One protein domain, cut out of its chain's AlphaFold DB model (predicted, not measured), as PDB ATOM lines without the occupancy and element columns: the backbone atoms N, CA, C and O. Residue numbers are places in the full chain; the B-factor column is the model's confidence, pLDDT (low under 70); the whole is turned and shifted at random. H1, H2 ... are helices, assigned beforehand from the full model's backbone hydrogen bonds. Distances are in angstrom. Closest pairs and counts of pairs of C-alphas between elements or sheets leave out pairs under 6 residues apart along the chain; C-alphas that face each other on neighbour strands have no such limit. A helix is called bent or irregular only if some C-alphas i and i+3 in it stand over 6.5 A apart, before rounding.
ATOM      1  N   ASN A  54      24.923  25.986  29.421       71.31
ATOM      2  CA  ASN A  54      25.501  25.183  28.348       71.31
ATOM      3  C   ASN A  54      27.033  25.187  28.482       71.31
ATOM      4  O   ASN A  54      27.622  25.979  29.224       71.31
ATOM      5  N   GLU A  55      27.703  24.265  27.790       74.31
ATOM      6  CA  GLU A  55      29.158  24.111  27.900       74.31
ATOM      7  C   GLU A  55      29.909  25.396  27.496       74.31
ATOM      8  O   GLU A  55      30.958  25.718  28.058       74.31
ATOM      9  N   SER A  56      29.359  26.162  26.547       75.12
ATOM     10  CA  SER A  56      29.923  27.443  26.114       75.12
ATOM     11  C   SER A  56      29.821  28.508  27.207       75.12
ATOM     12  O   SER A  56      30.811  29.179  27.492       75.12
ATOM     13  N   ASP A  57      28.662  28.624  27.859       75.25
ATOM     14  CA  ASP A  57      28.438  29.550  28.973       75.25
ATOM     15  C   ASP A  57      29.358  29.218  30.155       75.25
ATOM     16  O   ASP A  57      30.052  30.085  30.681       75.25
ATOM     17  N   THR A  58      29.487  27.929  30.488       77.81
ATOM     18  CA  THR A  58      30.414  27.451  31.529       77.81
ATOM     19  C   THR A  58      31.848  27.906  31.266       77.81
ATOM     20  O   THR A  58      32.541  28.385  32.170       77.81
ATOM     21  N   LYS A  59      32.308  27.732  30.021       77.38
ATOM     22  CA  LYS A  59      33.662  28.099  29.592       77.38
ATOM     23  C   LYS A  59      33.872  29.605  29.677       77.38
ATOM     24  O   LYS A  59      34.905  30.026  30.195       77.38
ATOM     25  N   ASP A  60      32.901  30.396  29.229       76.62
ATOM     26  CA  ASP A  60      32.970  31.856  29.269       76.62
ATOM     27  C   ASP A  60      32.989  32.394  30.709       76.62
ATOM     28  O   ASP A  60      33.852  33.193  31.075       76.62
ATOM     29  N   ARG A  61      32.129  31.868  31.585       79.25
ATOM     30  CA  ARG A  61      32.110  32.238  33.009       79.25
ATOM     31  C   ARG A  61      33.394  31.837  33.723       79.25
ATOM     32  O   ARG A  61      33.983  32.645  34.436       79.25
ATOM     33  N   SER A  62      33.881  30.613  33.493       80.12
ATOM     34  CA  SER A  62      35.168  30.158  34.040       80.12
ATOM     35  C   SER A  62      36.316  31.051  33.574       80.12
ATOM     36  O   SER A  62      37.196  31.387  34.366       80.12
ATOM     37  N   TYR A  63      36.293  31.465  32.307       76.69
ATOM     38  CA  TYR A  63      37.264  32.394  31.751       76.69
ATOM     39  C   TYR A  63      37.203  33.759  32.444       76.69
ATOM     40  O   TYR A  63      38.230  34.238  32.926       76.69
ATOM     41  N   LYS A  64      36.011  34.355  32.569       76.94
ATOM     42  CA  LYS A  64      35.794  35.640  33.254       76.94
ATOM     43  C   LYS A  64      36.260  35.607  34.705       76.94
ATOM     44  O   LYS A  64      36.933  36.539  35.132       76.94
ATOM     45  N   ILE A  65      35.976  34.527  35.434       80.12
ATOM     46  CA  ILE A  65      36.433  34.350  36.819       80.12
ATOM     47  C   ILE A  65      37.954  34.252  36.869       80.12
ATOM     48  O   ILE A  65      38.583  35.073  37.528       80.12
ATOM     49  N   LYS A  66      38.551  33.297  36.139       76.31
ATOM     50  CA  LYS A  66      40.011  33.077  36.124       76.31
ATOM     51  C   LYS A  66      40.761  34.341  35.775       76.31
ATOM     52  O   LYS A  66      41.792  34.640  36.349       76.31
ATOM     53  N   ASN A  67      40.231  35.098  34.839       73.69
ATOM     54  CA  ASN A  67      40.838  36.337  34.434       73.69
ATOM     55  C   ASN A  67      40.711  37.408  35.526       73.69
ATOM     56  O   ASN A  67      41.633  38.195  35.702       73.69
ATOM     57  N   LEU A  68      39.605  37.464  36.283       75.69
ATOM     58  CA  LEU A  68      39.393  38.494  37.316       75.69
ATOM     59  C   LEU A  68      40.409  38.317  38.437       75.69
ATOM     60  O   LEU A  68      41.036  39.273  38.866       75.69
ATOM     61  N   ILE A  69      40.631  37.063  38.813       78.81
ATOM     62  CA  ILE A  69      41.628  36.674  39.807       78.81
ATOM     63  C   ILE A  69      43.048  36.557  39.218       78.81
ATOM     64  O   ILE A  69      43.941  36.066  39.894       78.81
ATOM     65  N   LYS A  70      43.262  36.968  37.956       78.38
ATOM     66  CA  LYS A  70      44.539  36.887  37.219       78.38
ATOM     67  C   LYS A  70      45.156  35.473  37.121       78.38
ATOM     68  O   LYS A  70      46.339  35.343  36.865       78.38
ATOM     69  N   GLU A  71      44.359  34.408  37.210       81.06
ATOM     70  CA  GLU A  71      44.756  32.982  37.151       81.06
ATOM     71  C   GLU A  71      44.654  32.353  35.741       81.06
ATOM     72  O   GLU A  71      44.489  31.131  35.573       81.06
ATOM     73  N   LEU A  72      44.703  33.186  34.697       78.75
ATOM     74  CA  LEU A  72      44.765  32.712  33.314       78.75
ATOM     75  C   LEU A  72      46.075  31.959  33.036       78.75
ATOM     76  O   LEU A  72      47.074  32.190  33.700       78.75
ATOM     77  N   PRO A  73      46.107  31.045  32.050       75.75
ATOM     78  CA  PRO A  73      47.314  30.283  31.746       75.75
ATOM     79  C   PRO A  73      48.383  31.152  31.053       75.75
ATOM     80  O   PRO A  73      48.457  31.180  29.819       75.75
ATOM     81  N   THR A  74      49.199  31.832  31.860       84.50
ATOM     82  CA  THR A  74      50.463  32.495  31.485       84.50
ATOM     83  C   THR A  74      51.650  31.585  31.814       84.50
ATOM     84  O   THR A  74      51.478  30.651  32.602       84.50
ATOM     85  N   TYR A  75      52.844  31.804  31.247       82.06
ATOM     86  CA  TYR A  75      53.996  30.946  31.579       82.06
ATOM     87  C   TYR A  75      54.354  31.003  33.068       82.06
ATOM     88  O   TYR A  75      54.576  29.945  33.652       82.06
ATOM     89  N   ALA A  76      54.259  32.166  33.720       86.25
ATOM     90  CA  ALA A  76      54.425  32.269  35.173       86.25
ATOM     91  C   ALA A  76      53.471  31.336  35.947       86.25
ATOM     92  O   ALA A  76      53.877  30.590  36.843       86.25
ATOM     93  N   ILE A  77      52.191  31.308  35.564       85.69
ATOM     94  CA  ILE A  77      51.172  30.480  36.225       85.69
ATOM     95  C   ILE A  77      51.331  29.000  35.874       85.69
ATOM     96  O   ILE A  77      51.154  28.132  36.731       85.69
ATOM     97  N   LEU A  78      51.668  28.683  34.623       85.25
ATOM     98  CA  LEU A  78      51.885  27.306  34.182       85.25
ATOM     99  C   LEU A  78      53.137  26.699  34.829       85.25
ATOM    100  O   LEU A  78      53.070  25.554  35.283       85.25
ATOM    101  N   MET A  79      54.218  27.476  34.950       86.62
ATOM    102  CA  MET A  79      55.431  27.104  35.681       86.62
ATOM    103  C   MET A  79      55.115  26.859  37.161       86.62
ATOM    104  O   MET A  79      55.429  25.791  37.687       86.62
ATOM    105  N   LYS A  80      54.394  27.784  37.818       88.38
ATOM    106  CA  LYS A  80      53.958  27.630  39.221       88.38
ATOM    107  C   LYS A  80      53.139  26.354  39.438       88.38
ATOM    108  O   LYS A  80      53.305  25.673  40.447       88.38
ATOM    109  N   ARG A  81      52.271  26.006  38.483       85.62
ATOM    110  CA  ARG A  81      51.442  24.789  38.524       85.62
ATOM    111  C   ARG A  81      52.192  23.515  38.108       85.62
ATOM    112  O   ARG A  81      51.623  22.437  38.254       85.62
ATOM    113  N   LYS A  82      53.434  23.614  37.611       85.50
ATOM    114  CA  LYS A  82      54.262  22.491  37.125       85.50
ATOM    115  C   LYS A  82      53.547  21.621  36.085       85.50
ATOM    116  O   LYS A  82      53.630  20.394  36.104       85.50
ATOM    117  N   VAL A  83      52.816  22.263  35.179       77.88
ATOM    118  CA  VAL A  83      52.051  21.586  34.123       77.88
ATOM    119  C   VAL A  83      52.719  21.755  32.760       77.88
ATOM    120  O   VAL A  83      53.425  22.727  32.513       77.88
ATOM    121  N   ASN A  84      52.449  20.821  31.843       75.06
ATOM    122  CA  ASN A  84      52.888  20.871  30.440       75.06
ATOM    123  C   ASN A  84      54.412  20.895  30.213       75.06
ATOM    124  O   ASN A  84      54.841  21.300  29.139       75.06
ATOM    125  N   GLY A  85      55.222  20.472  31.189       81.19
ATOM    126  CA  GLY A  85      56.684  20.447  31.047       81.19
ATOM    127  C   GLY A  85      57.329  21.832  30.946       81.19
ATOM    128  O   GLY A  85      58.465  21.939  30.500       81.19
ATOM    129  N   ILE A  86      56.611  22.888  31.339       83.00
ATOM    130  CA  ILE A  86      57.127  24.257  31.339       83.00
ATOM    131  C   ILE A  86      58.062  24.431  32.536       83.00
ATOM    132  O   ILE A  86      57.657  24.231  33.683       83.00
ATOM    133  N   THR A  87      59.311  24.795  32.254       86.50
ATOM    134  CA  THR A  87      60.383  24.969  33.248       86.50
ATOM    135  C   THR A  87      60.766  26.426  33.477       86.50
ATOM    136  O   THR A  87      61.472  26.710  34.441       86.50
ATOM    137  N   THR A  88      60.306  27.335  32.619       89.50
ATOM    138  CA  THR A  88      60.591  28.770  32.683       89.50
ATOM    139  C   THR A  88      59.296  29.570  32.624       89.50
ATOM    140  O   THR A  88      58.301  29.134  32.044       89.50
ATOM    141  N   ASP A  89      59.301  30.747  33.236       90.19
ATOM    142  CA  ASP A  89      58.217  31.726  33.167       90.19
ATOM    143  C   ASP A  89      58.443  32.782  32.077       90.19
ATOM    144  O   ASP A  89      57.550  33.581  31.810       90.19
ATOM    145  N   ILE A  90      59.604  32.755  31.419       89.94
ATOM    146  CA  ILE A  90      60.017  33.683  30.364       89.94
ATOM    147  C   ILE A  90      58.998  33.702  29.222       89.94
ATOM    148  O   ILE A  90      58.506  32.667  28.763       89.94
ATOM    149  N   CYS A  91      58.690  34.903  28.740       86.69
ATOM    150  CA  CYS A  91      57.789  35.098  27.628       86.69
ATOM    151  C   CYS A  91      58.374  34.516  26.347       86.69
ATOM    152  O   CYS A  91      59.438  34.949  25.917       86.69
ATOM    153  N   PRO A  92      57.657  33.619  25.652       85.00
ATOM    154  CA  PRO A  92      58.151  33.033  24.411       85.00
ATOM    155  C   PRO A  92      58.177  34.021  23.232       85.00
ATOM    156  O   PRO A  92      58.603  33.637  22.149       85.00
ATOM    157  N   ARG A  93      57.663  35.250  23.400       83.75
ATOM    158  CA  ARG A  93      57.667  36.290  22.360       83.75
ATOM    159  C   ARG A  93      58.934  37.133  22.413       83.75
ATOM    160  O   ARG A  93      59.679  37.120  21.443       83.75
ATOM    161  N   CYS A  94      59.172  37.833  23.524       88.94
ATOM    162  CA  CYS A  94      60.377  38.654  23.674       88.94
ATOM    163  C   CYS A  94      61.586  37.859  24.170       88.94
ATOM    164  O   CYS A  94      62.710  38.246  23.906       88.94
ATOM    165  N   ASN A  95      61.372  36.738  24.865       89.94
ATOM    166  CA  ASN A  95      62.417  35.933  25.503       89.94
ATOM    167  C   ASN A  95      63.244  36.670  26.583       89.94
ATOM    168  O   ASN A  95      64.262  36.144  27.027       89.94
ATOM    169  N   ASP A  96      62.765  37.827  27.049       89.75
ATOM    170  CA  ASP A  96      63.511  38.716  27.954       89.75
ATOM    171  C   ASP A  96      62.860  38.864  29.337       89.75
ATOM    172  O   ASP A  96      63.548  38.917  30.357       89.75
ATOM    173  N   PHE A  97      61.526  38.885  29.401       91.62
ATOM    174  CA  PHE A  97      60.768  39.103  30.638       91.62
ATOM    175  C   PHE A  97      59.859  37.918  30.964       91.62
ATOM    176  O   PHE A  97      59.440  37.186  30.070       91.62
ATOM    177  N   SER A  98      59.499  37.742  32.238       90.31
ATOM    178  CA  SER A  98      58.488  36.755  32.646       90.31
ATOM    179  C   SER A  98      57.123  37.081  32.021       90.31
ATOM    180  O   SER A  98      56.620  38.198  32.144       90.31
ATOM    181  N   GLU A  99      56.477  36.095  31.392       86.38
ATOM    182  CA  GLU A  99      55.096  36.205  30.926       86.38
ATOM    183  C   GLU A  99      54.125  36.014  32.094       86.38
ATOM    184  O   GLU A  99      53.615  34.920  32.381       86.38
ATOM    185  N   ASP A 100      53.849  37.131  32.756       87.31
ATOM    186  CA  ASP A 100      52.747  37.283  33.688       87.31
ATOM    187  C   ASP A 100      51.470  37.790  32.990       87.31
ATOM    188  O   ASP A 100      51.372  37.876  31.762       87.31
ATOM    189  N   TRP A 101      50.439  38.071  33.786       82.62
ATOM    190  CA  TRP A 101      49.149  38.519  33.271       82.62
ATOM    191  C   TRP A 101      49.222  39.869  32.547       82.62
ATOM    192  O   TRP A 101      48.414  40.090  31.651       82.62
ATOM    193  N   GLU A 102      50.157  40.756  32.901       83.31
ATOM    194  CA  GLU A 102      50.280  42.094  32.310       83.31
ATOM    195  C   GLU A 102      51.176  42.073  31.073       83.31
ATOM    196  O   GLU A 102      50.788  42.605  30.029       83.31
ATOM    197  N   HIS A 103      52.315  41.382  31.152       86.00
ATOM    198  CA  HIS A 103      53.304  41.305  30.084       86.00
ATOM    199  C   HIS A 103      52.715  40.790  28.765       86.00
ATOM    200  O   HIS A 103      53.062  41.288  27.701       86.00
ATOM    201  N   ILE A 104      51.745  39.864  28.804       82.06
ATOM    202  CA  ILE A 104      51.066  39.356  27.594       82.06
ATOM    203  C   ILE A 104      50.524  40.478  26.697       82.06
ATOM    204  O   ILE A 104      50.471  40.313  25.473       82.06
ATOM    205  N   TRP A 105      50.107  41.586  27.305       79.38
ATOM    206  CA  TRP A 105      49.430  42.696  26.644       79.38
ATOM    207  C   TRP A 105      50.376  43.821  26.240       79.38
ATOM    208  O   TRP A 105      50.136  44.460  25.222       79.38
ATOM    209  N   ILE A 106      51.440  44.041  27.013       83.44
ATOM    210  CA  ILE A 106      52.401  45.136  26.806       83.44
ATOM    211  C   ILE A 106      53.762  44.664  26.284       83.44
ATOM    212  O   ILE A 106      54.690  45.459  26.223       83.44
ATOM    213  N   CYS A 107      53.896  43.381  25.937       84.69
ATOM    214  CA  CYS A 107      55.109  42.825  25.347       84.69
ATOM    215  C   CYS A 107      55.530  43.658  24.129       84.69
ATOM    216  O   CYS A 107      54.741  43.811  23.195       84.69
ATOM    217  N   GLU A 108      56.768  44.156  24.120       85.94
ATOM    218  CA  GLU A 108      57.296  44.982  23.024       85.94
ATOM    219  C   GLU A 108      57.330  44.262  21.670       85.94
ATOM    220  O   GLU A 108      57.311  44.898  20.622       85.94
ATOM    221  N   THR A 109      57.343  42.926  21.674       87.31
ATOM    222  CA  THR A 109      57.325  42.099  20.461       87.31
ATOM    223  C   THR A 109      55.910  41.913  19.900       87.31
ATOM    224  O   THR A 109      55.726  41.227  18.895       87.31
ATOM    225  N   ASN A 110      54.874  42.472  20.536       83.81
ATOM    226  CA  ASN A 110      53.528  42.452  19.971       83.81
ATOM    227  C   ASN A 110      53.497  43.285  18.676       83.81
ATOM    228  O   ASN A 110      53.857  44.455  18.670       83.81
ATOM    229  N   GLU A 111      53.002  42.694  17.584       84.00
ATOM    230  CA  GLU A 111      52.942  43.343  16.260       84.00
ATOM    231  C   GLU A 111      52.074  44.610  16.234       84.00
ATOM    232  O   GLU A 111      52.227  45.460  15.358       84.00
TER     233      GLU A 111
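What this domain is: This is residues 54 to 111 of the 186 residues of an uncharacterized protein of Rhizophagus irregularis (UniProt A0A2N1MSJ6). One helical arm, H1, leads into a loose body made mostly of loops, with two short helices, H2 and H3, set toward opposite sides of that body. The long stretch of residues 81 to 102 folds back from H2 to H3 along the side of the body away from H1, while residues 54 to 61, of which 55 to 61 belong to H1, stick out at the other end and make much of the length. The printed part has 58 residues with three named helices, in the order H1, H2, H3, and no named strand. The class is all helix, though the named helices hold 24 of the 58 residues, under half. The whole is loose, with a radius of gyration of the C-alphas of 13.0 A, and spans 40 by 28 by 17 A.

Where its parts are: The printed part begins at Asn 54, and H1 follows as residues 55 to 68, from C-alpha 55 at (29.158, 24.111, 27.900) to C-alpha 68 at (39.393, 38.494, 37.316), 20.0 A from first to last C-alpha. H2 is residues 75 to 80, 8.3 A long, and its C-alpha 75 is at (53.996, 30.946, 31.579). H3 is residues 103 to 106, 5.1 A long, and ends with C-alpha 106 at (52.401, 45.136, 26.806).

How they stand to each other: H1 touches no helix. H1 and H2 are apart, with no C-alpha of the one within 8 A of the other, although a short link of 6 residues joins them. H2 and H3 are also apart, and the link between them is long, with 22 residues. H1 and H3 are apart as well. No helix is bent or irregular. In H1 and H2 every pair of O i and N i+4 is within hydrogen-bond range; H3, with 4 residues, is too short for such a pair, and its one pair of O i and N i+3 is within range.

The domain as a whole: The C-alphas of Asn 54 and Asp 96 are the two farthest apart, at 40.3 A, and those of the first and last printed residues, Asn 54 and Glu 111, are 35.1 A apart. Residues 54 to 61 stand free, with no C-alpha 8 or more apart along the chain within 10 A. Without them the body has 50 residues, spans 29 by 24 by 12 A and has a radius of gyration of 11.1 A. The C-alphas of residues 81 to 102, which hold no named element, lie 6 to 16 A from the mean of all C-alphas. The printed part has no cut. The mean pLDDT of the printed part is 82.5, that of H1 is 77, and no printed residue is under 70.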